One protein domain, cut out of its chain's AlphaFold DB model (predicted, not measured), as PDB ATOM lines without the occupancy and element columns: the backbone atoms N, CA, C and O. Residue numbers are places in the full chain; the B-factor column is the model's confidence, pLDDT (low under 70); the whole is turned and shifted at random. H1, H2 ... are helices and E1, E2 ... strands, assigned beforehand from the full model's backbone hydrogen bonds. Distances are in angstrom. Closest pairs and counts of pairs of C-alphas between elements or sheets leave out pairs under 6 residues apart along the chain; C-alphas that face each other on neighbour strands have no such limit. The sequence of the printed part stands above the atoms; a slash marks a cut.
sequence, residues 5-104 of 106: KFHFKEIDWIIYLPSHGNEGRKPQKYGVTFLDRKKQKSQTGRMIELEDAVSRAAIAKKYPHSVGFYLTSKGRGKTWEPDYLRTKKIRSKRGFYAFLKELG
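Overview. This is residues 5 to 104 of the 106 residues of an uncharacterized protein of Candidatus Bathyarchaeota archaeon (UniProt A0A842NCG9). A twisted sheet of five antiparallel strands has H3 packed over its E4-E5 end and the short H1 over E3 at the other, two layers with both helices on one face. The long hairpin of E4 and E5 bends sharply in both strands, and two long loops join E2 to E3 and E3 to H1. The 100 printed residues hold E1, E2, E3, H1, H2, E4, E5 and H3 in chain order, the sheet running E3, E2, E1, E4, E5; the class is mixed. The whole is compact, radius of gyration of the C-alphas 12.8 A, and rounded, spanning 37 by 30 by 26 A.

Arrangement. E1, residues 5 to 8, E2, residues 13 to 17, and E3, residues 31 to 36, form a meander, each strand the antiparallel neighbour of the one before. N 6 and O 15 are 2.9 A apart across E1 and E2, and N 16 and O 33 2.8 A across E2 and E3, both within hydrogen-bond range. E4, residues 65 to 74, is antiparallel to E1, with N 7 and O 68 at 2.8 A, and to E5, residues 81 to 90, with N 67 and O 88 at 2.8 A. E4 bends by 91 degrees at residue 71 and E5 by 85 degrees at residue 85. H3, residues 93 to 102, is over E4 and E5 at a height over the sheet of 9.3 A, slantwise to the strands; its closest C-alphas with E5 are those of Phe 96 and Ile 90, 6.1 A. H1, residues 50 to 55, is over E3 at a height of 8.6 A and runs along the strands; the closest C-alphas are those of Leu 50 and Val 32, 5.8 A. H1 and H3 are close but not clearly touching, the C-alphas of Val 54 and Lys 93 being 6.6 A apart. H2, residues 57 to 60, only grazes the sheet. In H1 and H3 every O i to N i+4 pair is within hydrogen-bond range; H2 is too short for one, and its single O i to N i+3 pair is not within range.

Along the chain. E1 begins at C-alpha 5, (1.358, 37.741, -28.298), and H3 ends at C-alpha 102, (-4.043, 27.961, -18.725). E4 is 22.4 A long, E5 21.3 A, E3 17.1 A and H3 14.4 A.

Size, cuts and confidence. The two C-alphas farthest apart are those of Gly 24 and Lys 78, 37.5 A. The printed part has no cut; the links E2 to E3 and E3 to H1 are long, 13 residues each. Mean pLDDT of the printed part is 90.7, with residue 44 under 70.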
ATOM      1  N   LYS A   5       0.096  37.058 -28.605       94.81
ATOM      2  CA  LYS A   5       1.358  37.741 -28.298       94.81
ATOM      3  C   LYS A   5       1.658  37.684 -26.816       94.81
ATOM      4  O   LYS A   5       0.789  37.937 -25.983       94.81
ATOM      5  N   PHE A   6       2.919  37.415 -26.504       96.38
ATOM      6  CA  PHE A   6       3.429  37.333 -25.142       96.38
ATOM      7  C   PHE A   6       4.564  38.320 -24.966       96.38
ATOM      8  O   PHE A   6       5.607  38.187 -25.598       96.38
ATOM      9  N   HIS A   7       4.360  39.312 -24.109       96.38
ATOM     10  CA  HIS A   7       5.359  40.315 -23.784       96.38
ATOM     11  C   HIS A   7       6.065  39.979 -22.469       96.38
ATOM     12  O   HIS A   7       5.439  40.006 -21.410       96.38
ATOM     13  N   PHE A   8       7.365  39.702 -22.541       96.06
ATOM     14  CA  PHE A   8       8.264  39.534 -21.401       96.06
ATOM     15  C   PHE A   8       8.742  40.915 -20.945       96.06
ATOM     16  O   PHE A   8       9.694  41.469 -21.501       96.06
ATOM     17  N   LYS A   9       8.052  41.479 -19.946       94.38
ATOM     18  CA  LYS A   9       8.135  42.907 -19.603       94.38
ATOM     19  C   LYS A   9       9.536  43.357 -19.179       94.38
ATOM     20  O   LYS A   9       9.970  44.431 -19.572       94.38
ATOM     21  N   GLU A  10      10.271  42.539 -18.430       93.38
ATOM     22  CA  GLU A  10      11.583  42.912 -17.868       93.38
ATOM     23  C   GLU A  10      12.693  43.026 -18.921       93.38
ATOM     24  O   GLU A  10      13.741  43.626 -18.669       93.38
ATOM     25  N   ILE A  11      12.493  42.425 -20.093       92.00
ATOM     26  CA  ILE A  11      13.469  42.450 -21.189       92.00
ATOM     27  C   ILE A  11      12.926  43.116 -22.451       92.00
ATOM     28  O   ILE A  11      13.679  43.253 -23.410       92.00
ATOM     29  N   ASP A  12      11.663  43.545 -22.432       92.75
ATOM     30  CA  ASP A  12      10.950  44.164 -23.553       92.75
ATOM     31  C   ASP A  12      10.999  43.292 -24.825       92.75
ATOM     32  O   ASP A  12      11.317  43.742 -25.928       92.75
ATOM     33  N   TRP A  13      10.748  41.989 -24.652       93.44
ATOM     34  CA  TRP A  13      10.681  41.013 -25.746       93.44
ATOM     35  C   TRP A  13       9.251  40.552 -25.977       93.44
ATOM     36  O   TRP A  13       8.536  40.233 -25.029       93.44
ATOM     37  N   ILE A  14       8.856  40.438 -27.243       94.06
ATOM     38  CA  ILE A  14       7.578  39.843 -27.633       94.06
ATOM     39  C   ILE A  14       7.827  38.518 -28.337       94.06
ATOM     40  O   ILE A  14       8.626  38.466 -29.268       94.06
ATOM     41  N   ILE A  15       7.088  37.482 -27.949       94.25
ATOM     42  CA  ILE A  15       6.925  36.254 -28.729       94.25
ATOM     43  C   ILE A  15       5.548  36.283 -29.396       94.25
ATOM     44  O   ILE A  15       4.539  36.534 -28.734       94.25
ATOM     45  N   TYR A  16       5.520  36.023 -30.699       92.88
ATOM     46  CA  TYR A  16       4.316  35.933 -31.515       92.88
ATOM     47  C   TYR A  16       4.042  34.467 -31.834       92.88
ATOM     48  O   TYR A  16       4.827  33.814 -32.526       92.88
ATOM     49  N   LEU A  17       2.910  33.967 -31.352       91.69
ATOM     50  CA  LEU A  17       2.363  32.681 -31.755       91.69
ATOM     51  C   LEU A  17       1.406  32.929 -32.934       91.69
ATOM     52  O   LEU A  17       0.437  33.686 -32.783       91.69
ATOM     53  N   PRO A  18       1.673  32.352 -34.119       87.69
ATOM     54  CA  PRO A  18       0.764  32.464 -35.248       87.69
ATOM     55  C   PRO A  18      -0.557  31.763 -34.922       87.69
ATOM     56  O   PRO A  18      -0.592  30.805 -34.151       87.69
ATOM     57  N   SER A  19      -1.650  32.243 -35.515       81.38
ATOM     58  CA  SER A  19      -2.970  31.634 -35.332       81.38
ATOM     59  C   SER A  19      -3.071  30.243 -35.962       81.38
ATOM     60  O   SER A  19      -3.966  29.493 -35.589       81.38
ATOM     61  N   HIS A  20      -2.202  29.928 -36.933       80.19
ATOM     62  CA  HIS A  20      -2.190  28.682 -37.710       80.19
ATOM     63  C   HIS A  20      -0.754  28.145 -37.848       80.19
ATOM     64  O   HIS A  20       0.206  28.898 -37.667       80.19
ATOM     65  N   GLY A  21      -0.592  26.872 -38.210       81.31
ATOM     66  CA  GLY A  21       0.704  26.209 -38.428       81.31
ATOM     67  C   GLY A  21       1.290  25.517 -37.189       81.31
ATOM     68  O   GLY A  21       2.416  25.010 -37.228       81.31
ATOM     69  N   ASN A  22       0.533  25.492 -36.089       88.06
ATOM     70  CA  ASN A  22       0.898  24.858 -34.819       88.06
ATOM     71  C   ASN A  22      -0.109  23.780 -34.380       88.06
ATOM     72  O   ASN A  22       0.063  23.172 -33.322       88.06
ATOM     73  N   GLU A  23      -1.128  23.508 -35.192       86.19
ATOM     74  CA  GLU A  23      -2.157  22.503 -34.943       86.19
ATOM     75  C   GLU A  23      -1.524  21.112 -34.768       86.19
ATOM     76  O   GLU A  23      -0.652  20.701 -35.535       86.19
ATOM     77  N   GLY A  24      -1.924  20.393 -33.715       84.25
ATOM     78  CA  GLY A  24      -1.409  19.053 -33.400       84.25
ATOM     79  C   GLY A  24       0.057  18.999 -32.947       84.25
ATOM     80  O   GLY A  24       0.565  17.923 -32.628       84.25
ATOM     81  N   ARG A  25       0.764  20.137 -32.890       89.38
ATOM     82  CA  ARG A  25       2.144  20.200 -32.396       89.38
ATOM     83  C   ARG A  25       2.148  20.314 -30.874       89.38
ATOM     84  O   ARG A  25       1.212  20.814 -30.259       89.38
ATOM     85  N   LYS A  26       3.236  19.871 -30.248       90.88
ATOM     86  CA  LYS A  26       3.479  20.166 -28.830       90.88
ATOM     87  C   LYS A  26       3.963  21.615 -28.696       90.88
ATOM     88  O   LYS A  26       4.732  22.032 -29.564       90.88
ATOM     89  N   PRO A  27       3.631  22.341 -27.611       91.00
ATOM     90  CA  PRO A  27       4.028  23.739 -27.424       91.00
ATOM     91  C   PRO A  27       5.513  24.011 -27.646       91.00
ATOM     92  O   PRO A  27       5.876  25.017 -28.237       91.00
ATOM     93  N   GLN A  28       6.382  23.087 -27.232       92.25
ATOM     94  CA  GLN A  28       7.831  23.198 -27.411       92.25
ATOM     95  C   GLN A  28       8.224  23.355 -28.889       92.25
ATOM     96  O   GLN A  28       9.157  24.087 -29.195       92.25
ATOM     97  N   LYS A  29       7.475  22.712 -29.794       93.62
ATOM     98  CA  LYS A  29       7.712  22.689 -31.244       93.62
ATOM     99  C   LYS A  29       6.889  23.725 -32.009       93.62
ATOM    100  O   LYS A  29       6.801  23.652 -33.236       93.62
ATOM    101  N   TYR A  30       6.227  24.649 -31.314       93.69
ATOM    102  CA  TYR A  30       5.470  25.694 -31.991       93.69
ATOM    103  C   TYR A  30       6.404  26.598 -32.779       93.69
ATOM    104  O   TYR A  30       7.361  27.126 -32.226       93.69
ATOM    105  N   GLY A  31       6.107  26.794 -34.061       92.81
ATOM    106  CA  GLY A  31       6.752  27.814 -34.869       92.81
ATOM    107  C   GLY A  31       6.315  29.185 -34.372       92.81
ATOM    108  O   GLY A  31       5.121  29.488 -34.356       92.81
ATOM    109  N   VAL A  32       7.272  30.002 -33.947       92.69
ATOM    110  CA  VAL A  32       7.051  31.360 -33.448       92.69
ATOM    111  C   VAL A  32       8.022  32.338 -34.092       92.69
ATOM    112  O   VAL A  32       9.091  31.966 -34.588       92.69
ATOM    113  N   THR A  33       7.654  33.613 -34.054       92.44
ATOM    114  CA  THR A  33       8.595  34.715 -34.265       92.44
ATOM    115  C   THR A  33       8.749  35.504 -32.975       92.44
ATOM    116  O   THR A  33       7.901  35.438 -32.081       92.44
ATOM    117  N   PHE A  34       9.836  36.259 -32.844       91.00
ATOM    118  CA  PHE A  34      10.026  37.153 -31.706       91.00
ATOM    119  C   PHE A  34      10.571  38.520 -32.135       91.00
ATOM    120  O   PHE A  34      11.153  38.682 -33.212       91.00
ATOM    121  N   LEU A  35      10.372  39.510 -31.267       90.19
ATOM    122  CA  LEU A  35      10.847  40.883 -31.413       90.19
ATOM    123  C   LEU A  35      11.518  41.329 -30.116       90.19
ATOM    124  O   LEU A  35      10.872  41.370 -29.070       90.19
ATOM    125  N   ASP A  36      12.788  41.719 -30.203       90.25
ATOM    126  CA  ASP A  36      13.455  42.523 -29.178       90.25
ATOM    127  C   ASP A  36      13.071  43.987 -29.411       90.25
ATOM    128  O   ASP A  36      13.593  44.636 -30.324       90.25
ATOM    129  N   ARG A  37      12.126  44.509 -28.623       90.50
ATOM    130  CA  ARG A  37      11.637  45.880 -28.805       90.50
ATOM    131  C   ARG A  37      12.666  46.914 -28.378       90.50
ATOM    132  O   ARG A  37      12.785  47.941 -29.046       90.50
ATOM    133  N   LYS A  38      13.466  46.620 -27.347       85.38
ATOM    134  CA  LYS A  38      14.535  47.507 -26.874       85.38
ATOM    135  C   LYS A  38      15.558  47.791 -27.974       85.38
ATOM    136  O   LYS A  38      16.032  48.916 -28.093       85.38
ATOM    137  N   LYS A  39      15.898  46.779 -28.774       84.69
ATOM    138  CA  LYS A  39      16.846  46.905 -29.895       84.69
ATOM    139  C   LYS A  39      16.173  47.111 -31.252       84.69
ATOM    140  O   LYS A  39      16.885  47.206 -32.246       84.69
ATOM    141  N   GLN A  40      14.839  47.128 -31.302       79.75
ATOM    142  CA  GLN A  40      14.039  47.085 -32.533       79.75
ATOM    143  C   GLN A  40      14.470  45.965 -33.496       79.75
ATOM    144  O   GLN A  40      14.400  46.105 -34.715       79.75
ATOM    145  N   LYS A  41      14.936  44.837 -32.949       79.62
ATOM    146  CA  LYS A  41      15.392  43.691 -33.739       79.62
ATOM    147  C   LYS A  41      14.301  42.640 -33.771       79.62
ATOM    148  O   LYS A  41      14.109  41.902 -32.803       79.62
ATOM    149  N   SER A  42      13.590  42.570 -34.890       78.00
ATOM    150  CA  SER A  42      12.767  41.411 -35.212       78.00
ATOM    151  C   SER A  42      13.653  40.256 -35.660       78.00
ATOM    152  O   SER A  42      14.720  40.456 -36.244       78.00
ATOM    153  N   GLN A  43      13.190  39.035 -35.423       76.62
ATOM    154  CA  GLN A  43      13.735  37.873 -36.107       76.62
ATOM    155  C   GLN A  43      13.650  38.070 -37.629       76.62
ATOM    156  O   GLN A  43      12.594  38.417 -38.157       76.62
ATOM    157  N   THR A  44      14.764  37.865 -38.327       61.31
ATOM    158  CA  THR A  44      14.823  37.852 -39.789       61.31
ATOM    159  C   THR A  44      14.602  36.420 -40.291       61.31
ATOM    160  O   THR A  44      15.184  35.475 -39.763       61.31
ATOM    161  N   GLY A  45      13.753  36.234 -41.307       71.00
ATOM    162  CA  GLY A  45      13.572  34.938 -41.976       71.00
ATOM    163  C   GLY A  45      12.553  33.981 -41.334       71.00
ATOM    164  O   GLY A  45      11.448  34.384 -40.976       71.00
ATOM    165  N   ARG A  46      12.900  32.682 -41.280       77.69
ATOM    166  CA  ARG A  46      12.006  31.569 -40.886       77.69
ATOM    167  C   ARG A  46      11.626  31.622 -39.405       77.69
ATOM    168  O   ARG A  46      12.436  32.048 -38.588       77.69
ATOM    169  N   MET A  47      10.431  31.125 -39.072       87.94
ATOM    170  CA  MET A  47       9.999  30.863 -37.691       87.94
ATOM    171  C   MET A  47      10.968  29.903 -36.984       87.94
ATOM    172  O   MET A  47      11.541  29.025 -37.628       87.94
ATOM    173  N   ILE A  48      11.129  30.066 -35.671       91.44
ATOM    174  CA  ILE A  48      11.887  29.133 -34.817       91.44
ATOM    175  C   ILE A  48      10.941  28.375 -33.899       91.44
ATOM    176  O   ILE A  48       9.801  28.796 -33.712       91.44
ATOM    177  N   GLU A  49      11.410  27.281 -33.308       94.00
ATOM    178  CA  GLU A  49      10.639  26.588 -32.288       94.00
ATOM    179  C   GLU A  49      10.520  27.448 -31.021       94.00
ATOM    180  O   GLU A  49      11.433  28.191 -30.641       94.00
ATOM    181  N   LEU A  50       9.372  27.363 -30.355       93.62
ATOM    182  CA  LEU A  50       9.104  28.128 -29.147       93.62
ATOM    183  C   LEU A  50      10.106  27.787 -28.047       93.62
ATOM    184  O   LEU A  50      10.550  28.692 -27.344       93.62
ATOM    185  N   GLU A  51      10.488  26.513 -27.936       94.56
ATOM    186  CA  GLU A  51      11.527  26.039 -27.025       94.56
ATOM    187  C   GLU A  51      12.844  26.793 -27.216       94.56
ATOM    188  O   GLU A  51      13.425  27.259 -26.231       94.56
ATOM    189  N   ASP A  52      13.273  26.990 -28.462       92.44
ATOM    190  CA  ASP A  52      14.481  27.749 -28.778       92.44
ATOM    191  C   ASP A  52      14.315  29.220 -28.401       92.44
ATOM    192  O   ASP A  52      15.219  29.822 -27.814       92.44
ATOM    193  N   ALA A  53      13.146  29.808 -28.684       91.69
ATOM    194  CA  ALA A  53      12.863  31.203 -28.367       91.69
ATOM    195  C   ALA A  53      12.983  31.477 -26.860       91.69
ATOM    196  O   ALA A  53      13.710  32.387 -26.458       91.69
ATOM    197  N   VAL A  54      12.325  30.670 -26.019       91.88
ATOM    198  CA  VAL A  54      12.303  30.855 -24.554       91.88
ATOM    199  C   VAL A  54      13.571  30.361 -23.853       91.88
ATOM    200  O   VAL A  54      13.823  30.745 -22.709       91.88
ATOM    201  N   SER A  55      14.379  29.529 -24.518       92.38
ATOM    202  CA  SER A  55      15.672  29.060 -23.998       92.38
ATOM    203  C   SER A  55      16.820  30.031 -24.291       92.38
ATOM    204  O   SER A  55      17.912  29.878 -23.740       92.38
ATOM    205  N   ARG A  56      16.592  31.080 -25.095       90.12
ATOM    206  CA  ARG A  56      17.579  32.150 -25.308       90.12
ATOM    207  C   ARG A  56      18.024  32.746 -23.979       90.12
ATOM    208  O   ARG A  56      17.203  33.080 -23.126       90.12
ATOM    209  N   ALA A  57      19.329  32.983 -23.848       86.50
ATOM    210  CA  ALA A  57      19.939  33.496 -22.620       86.50
ATOM    211  C   ALA A  57      19.284  34.789 -22.098       86.50
ATOM    212  O   ALA A  57      19.225  34.989 -20.887       86.50
ATOM    213  N   ALA A  58      18.766  35.640 -22.993       86.50
ATOM    214  CA  ALA A  58      18.057  36.866 -22.629       86.50
ATOM    215  C   ALA A  58      16.802  36.612 -21.771       86.50
ATOM    216  O   ALA A  58      16.530  37.409 -20.880       86.50
ATOM    217  N   ILE A  59      16.086  35.510 -22.018       87.44
ATOM    218  CA  ILE A  59      14.927  35.067 -21.232       87.44
ATOM    219  C   ILE A  59      15.405  34.141 -20.108       87.44
ATOM    220  O   ILE A  59      15.174  34.390 -18.929       87.44
ATOM    221  N   ALA A  60      16.146  33.085 -20.450       87.94
ATOM    222  CA  ALA A  60      16.473  32.016 -19.511       87.94
ATOM    223  C   ALA A  60      17.260  32.480 -18.272       87.94
ATOM    224  O   ALA A  60      17.059  31.935 -17.189       87.94
ATOM    225  N   LYS A  61      18.127  33.497 -18.403       89.25
ATOM    226  CA  LYS A  61      18.953  34.007 -17.292       89.25
ATOM    227  C   LYS A  61      18.289  35.120 -16.474       89.25
ATOM    228  O   LYS A  61      18.892  35.585 -15.513       89.25
ATOM    229  N   LYS A  62      17.098  35.590 -16.863       88.81
ATOM    230  CA  LYS A  62      16.444  36.768 -16.266       88.81
ATOM    231  C   LYS A  62      15.090  36.472 -15.630       88.81
ATOM    232  O   LYS A  62      14.353  37.399 -15.308       88.81
ATOM    233  N   TYR A  63      14.783  35.198 -15.396       89.38
ATOM    234  CA  TYR A  63      13.659  34.848 -14.539       89.38
ATOM    235  C   TYR A  63      13.830  35.455 -13.130       89.38
ATOM    236  O   TYR A  63      14.952  35.529 -12.628       89.38
ATOM    237  N   PRO A  64      12.730  35.832 -12.454       94.94
ATOM    238  CA  PRO A  64      11.344  35.708 -12.904       94.94
ATOM    239  C   PRO A  64      10.927  36.790 -13.911       94.94
ATOM    240  O   PRO A  64      11.381  37.925 -13.834       94.94
ATOM    241  N   HIS A  65       9.984  36.444 -14.790       95.50
ATOM    242  CA  HIS A  65       9.405  37.359 -15.771       95.50
ATOM    243  C   HIS A  65       7.928  37.619 -15.516       95.50
ATOM    244  O   HIS A  65       7.175  36.692 -15.222       95.50
ATOM    245  N   SER A  66       7.494  38.857 -15.704       97.38
ATOM    246  CA  SER A  66       6.088  39.228 -15.819       97.38
ATOM    247  C   SER A  66       5.705  39.157 -17.289       97.38
ATOM    248  O   SER A  66       6.122  39.985 -18.098       97.38
ATOM    249  N   VAL A  67       4.908  38.153 -17.645       97.44
ATOM    250  CA  VAL A  67       4.493  37.920 -19.026       97.44
ATOM    251  C   VAL A  67       3.073  38.419 -19.228       97.44
ATOM    252  O   VAL A  67       2.146  37.938 -18.577       97.44
ATOM    253  N   GLY A  68       2.911  39.393 -20.121       97.38
ATOM    254  CA  GLY A  68       1.610  39.902 -20.550       97.38
ATOM    255  C   GLY A  68       1.146  39.236 -21.843       97.38
ATOM    256  O   GLY A  68       1.839  39.316 -22.854       97.38
ATOM    257  N   PHE A  69      -0.023  38.606 -21.815       96.88
ATOM    258  CA  PHE A  69      -0.733  38.083 -22.977       96.88
ATOM    259  C   PHE A  69      -1.667  39.154 -23.552       96.88
ATOM    260  O   PHE A  69      -2.415  39.783 -22.802       96.88
ATOM    261  N   TYR A  70      -1.618  39.365 -24.866       95.31
ATOM    262  CA  TYR A  70      -2.446  40.347 -25.569       95.31
ATOM    263  C   TYR A  70      -2.682  39.949 -27.033       95.31
ATOM    264  O   TYR A  70      -1.930  39.158 -27.609       95.31
ATOM    265  N   LEU A  71      -3.716  40.527 -27.648       92.88
ATOM    266  CA  LEU A  71      -4.031  40.348 -29.077       92.88
ATOM    267  C   LEU A  71      -3.680  41.601 -29.887       92.88
ATOM    268  O   LEU A  71      -3.112  41.528 -30.983       92.88
ATOM    269  N   THR A  72      -3.959  42.772 -29.318       91.31
ATOM    270  CA  THR A  72      -3.807  44.077 -29.966       91.31
ATOM    271  C   THR A  72      -2.967  45.023 -29.121       91.31
ATOM    272  O   THR A  72      -2.924  44.938 -27.898       91.31
ATOM    273  N   SER A  73      -2.272  45.934 -29.791       91.25
ATOM    274  CA  SER A  73      -1.519  47.010 -29.154       91.25
ATOM    275  C   SER A  73      -1.663  48.280 -29.976       91.25
ATOM    276  O   SER A  73      -1.727  48.195 -31.204       91.25
ATOM    277  N   LYS A  74      -1.661  49.433 -29.317       90.75
ATOM    278  CA  LYS A  74      -1.686  50.759 -29.939       90.75
ATOM    279  C   LYS A  74      -0.311  51.420 -29.831       90.75
ATOM    280  O   LYS A  74       0.554  50.951 -29.095       90.75
ATOM    281  N   GLY A  75      -0.108  52.491 -30.596       88.06
ATOM    282  CA  GLY A  75       1.130  53.275 -30.570       88.06
ATOM    283  C   GLY A  75       2.377  52.537 -31.079       88.06
ATOM    284  O   GLY A  75       2.313  51.410 -31.579       88.06
ATOM    285  N   ARG A  76       3.534  53.205 -31.008       82.06
ATOM    286  CA  ARG A  76       4.833  52.698 -31.494       82.06
ATOM    287  C   ARG A  76       5.968  53.172 -30.588       82.06
ATOM    288  O   ARG A  76       5.874  54.214 -29.951       82.06
ATOM    289  N   GLY A  77       7.075  52.429 -30.556       83.69
ATOM    290  CA  GLY A  77       8.251  52.806 -29.764       83.69
ATOM    291  C   GLY A  77       7.899  53.049 -28.291       83.69
ATOM    292  O   GLY A  77       7.425  52.134 -27.617       83.69
ATOM    293  N   LYS A  78       8.112  54.284 -27.818       85.19
ATOM    294  CA  LYS A  78       7.829  54.706 -26.436       85.19
ATOM    295  C   LYS A  78       6.336  54.840 -26.115       85.19
ATOM    296  O   LYS A  78       5.979  54.698 -24.957       85.19
ATOM    297  N   THR A  79       5.480  55.087 -27.109       89.00
ATOM    298  CA  THR A  79       4.018  55.214 -26.923       89.00
ATOM    299  C   THR A  79       3.282  53.895 -27.142       89.00
ATOM    300  O   THR A  79       2.068  53.870 -27.300       89.00
ATOM    301  N   TRP A  80       4.019  52.789 -27.241       91.19
ATOM    302  CA  TRP A  80       3.423  51.483 -27.458       91.19
ATOM    303  C   TRP A  80       2.698  50.995 -26.209       91.19
ATOM    304  O   TRP A  80       3.312  50.798 -25.162       91.19
ATOM    305  N   GLU A  81       1.412  50.724 -26.377       92.19
ATOM    306  CA  GLU A  81       0.512  50.263 -25.330       92.19
ATOM    307  C   GLU A  81      -0.177  48.969 -25.768       92.19
ATOM    308  O   GLU A  81      -1.085  48.988 -26.607       92.19
ATOM    309  N   PRO A  82       0.263  47.811 -25.258       93.62
ATOM    310  CA  PRO A  82      -0.440  46.551 -25.440       93.62
ATOM    311  C   PRO A  82      -1.666  46.469 -24.533       93.62
ATOM    312  O   PRO A  82      -1.599  46.777 -23.344       93.62
ATOM    313  N   ASP A  83      -2.765  45.973 -25.091       94.44
ATOM    314  CA  ASP A  83      -3.996  45.718 -24.348       94.44
ATOM    315  C   ASP A  83      -3.927  44.328 -23.697       94.44
ATOM    316  O   ASP A  83      -4.246  43.304 -24.312       94.44
ATOM    317  N   TYR A  84      -3.360  44.268 -22.488       96.00
ATOM    318  CA  TYR A  84      -3.129  43.000 -21.799       96.00
ATOM    319  C   TYR A  84      -4.435  42.362 -21.337       96.00
ATOM    320  O   TYR A  84      -5.044  42.801 -20.367       96.00
ATOM    321  N   LEU A  85      -4.766  41.220 -21.933       95.31
ATOM    322  CA  LEU A  85      -5.881  40.385 -21.494       95.31
ATOM    323  C   LEU A  85      -5.553  39.636 -20.199       95.31
ATOM    324  O   LEU A  85      -6.420  39.389 -19.368       95.31
ATOM    325  N   ARG A  86      -4.284  39.244 -20.023       96.25
ATOM    326  CA  ARG A  86      -3.818  38.579 -18.802       96.25
ATOM    327  C   ARG A  86      -2.340  38.846 -18.578       96.25
ATOM    328  O   ARG A  86      -1.557  38.843 -19.521       96.25
ATOM    329  N   THR A  87      -1.930  39.033 -17.328       96.81
ATOM    330  CA  THR A  87      -0.511  39.083 -16.950       96.81
ATOM    331  C   THR A  87      -0.230  38.017 -15.900       96.81
ATOM    332  O   THR A  87      -1.021  37.840 -14.975       96.81
ATOM    333  N   LYS A  88       0.899  37.315 -16.019       97.19
ATOM    334  CA  LYS A  88       1.336  36.331 -15.023       97.19
ATOM    335  C   LYS A  88       2.836  36.410 -14.780       97.19
ATOM    336  O   LYS A  88       3.621  36.513 -15.719       97.19
ATOM    337  N   LYS A  89       3.239  36.319 -13.510       97.25
ATOM    338  CA  LYS A  89       4.647  36.171 -13.132       97.25
ATOM    339  C   LYS A  89       5.055  34.704 -13.249       97.25
ATOM    340  O   LYS A  89       4.511  33.848 -12.554       97.25
ATOM    341  N   ILE A  90       6.022  34.419 -14.109       96.38
ATOM    342  CA  ILE A  90       6.599  33.091 -14.319       96.38
ATOM    343  C   ILE A  90       8.033  33.061 -13.792       96.38
ATOM    344  O   ILE A  90       8.770  34.040 -13.884       96.38
ATOM    345  N   ARG A  91       8.442  31.930 -13.219       95.69
ATOM    346  CA  ARG A  91       9.778  31.765 -12.615       95.69
ATOM    347  C   ARG A  91      10.702  30.852 -13.417       95.69
ATOM    348  O   ARG A  91      11.844  30.648 -13.032       95.69
ATOM    349  N   SER A  92      10.196  30.265 -14.495       95.19
ATOM    350  CA  SER A  92      10.936  29.341 -15.345       95.19
ATOM    351  C   SER A  92      10.228  29.163 -16.685       95.19
ATOM    352  O   SER A  92       9.050  29.508 -16.833       95.19
ATOM    353  N   LYS A  93      10.920  28.518 -17.626       94.06
ATOM    354  CA  LYS A  93      10.355  28.082 -18.907       94.06
ATOM    355  C   LYS A  93       9.122  27.191 -18.731       94.06
ATOM    356  O   LYS A  93       8.112  27.383 -19.398       94.06
ATOM    357  N   ARG A  94       9.164  26.254 -17.777       94.12
ATOM    358  CA  ARG A  94       8.006  25.406 -17.445       94.12
ATOM    359  C   ARG A  94       6.813  26.242 -16.974       94.12
ATOM    360  O   ARG A  94       5.682  25.921 -17.316       94.12
ATOM    361  N   GLY A  95       7.068  27.328 -16.240       95.31
ATOM    362  CA  GLY A  95       6.037  28.292 -15.855       95.31
ATOM    363  C   GLY A  95       5.392  28.991 -17.054       95.31
ATOM    364  O   GLY A  95       4.184  29.206 -17.042       95.31
ATOM    365  N   PHE A  96       6.159  29.284 -18.108       95.25
ATOM    366  CA  PHE A  96       5.602  29.808 -19.357       95.25
ATOM    367  C   PHE A  96       4.690  28.789 -20.053       95.25
ATOM    368  O   PHE A  96       3.570  29.127 -20.417       95.25
ATOM    369  N   TYR A  97       5.110  27.525 -20.164       94.94
ATOM    370  CA  TYR A  97       4.267  26.475 -20.755       94.94
ATOM    371  C   TYR A  97       2.992  26.203 -19.954       94.94
ATOM    372  O   TYR A  97       1.930  26.007 -20.538       94.94
ATOM    373  N   ALA A  98       3.069  26.249 -18.622       95.25
ATOM    374  CA  ALA A  98       1.879  26.187 -17.780       95.25
ATOM    375  C   ALA A  98       0.935  27.367 -18.059       95.25
ATOM    376  O   ALA A  98      -0.275  27.178 -18.146       95.25
ATOM    377  N   PHE A  99       1.483  28.569 -18.274       95.56
ATOM    378  CA  PHE A  99       0.681  29.734 -18.630       95.56
ATOM    379  C   PHE A  99       0.000  29.587 -20.002       95.56
ATOM    380  O   PHE A  99      -1.166  29.944 -20.122       95.56
ATOM    381  N   LEU A 100       0.664  29.000 -21.007       93.62
ATOM    382  CA  LEU A 100       0.023  28.673 -22.292       93.62
ATOM    383  C   LEU A 100      -1.135  27.687 -22.123       93.62
ATOM    384  O   LEU A 100      -2.211  27.909 -22.673       93.62
ATOM    385  N   LYS A 101      -0.938  26.642 -21.314       92.88
ATOM    386  CA  LYS A 101      -1.985  25.661 -21.012       92.88
ATOM    387  C   LYS A 101      -3.198  26.293 -20.334       92.88
ATOM    388  O   LYS A 101      -4.327  26.008 -20.706       92.88
ATOM    389  N   GLU A 102      -2.972  27.195 -19.382       94.00
ATOM    390  CA  GLU A 102      -4.043  27.961 -18.725       94.00
ATOM    391  C   GLU A 102      -4.822  28.875 -19.678       94.00
ATOM    392  O   GLU A 102      -5.936  29.277 -19.350       94.00
ATOM    393  N   LEU A 103      -4.234  29.242 -20.818       91.69
ATOM    394  CA  LEU A 103      -4.876  30.041 -21.862       91.69
ATOM    395  C   LEU A 103      -5.534  29.175 -22.950       91.69
ATOM    396  O   LEU A 103      -6.096  29.732 -23.888       91.69
ATOM    397  N   GLY A 104      -5.459  27.841 -22.855       89.62
ATOM    398  CA  GLY A 104      -5.960  26.932 -23.893       89.62
ATOM    399  C   GLY A 104      -5.115  26.938 -25.172       89.62
ATOM    400  O   GLY A 104      -5.621  26.632 -26.245       89.62
TER     401      GLY A 104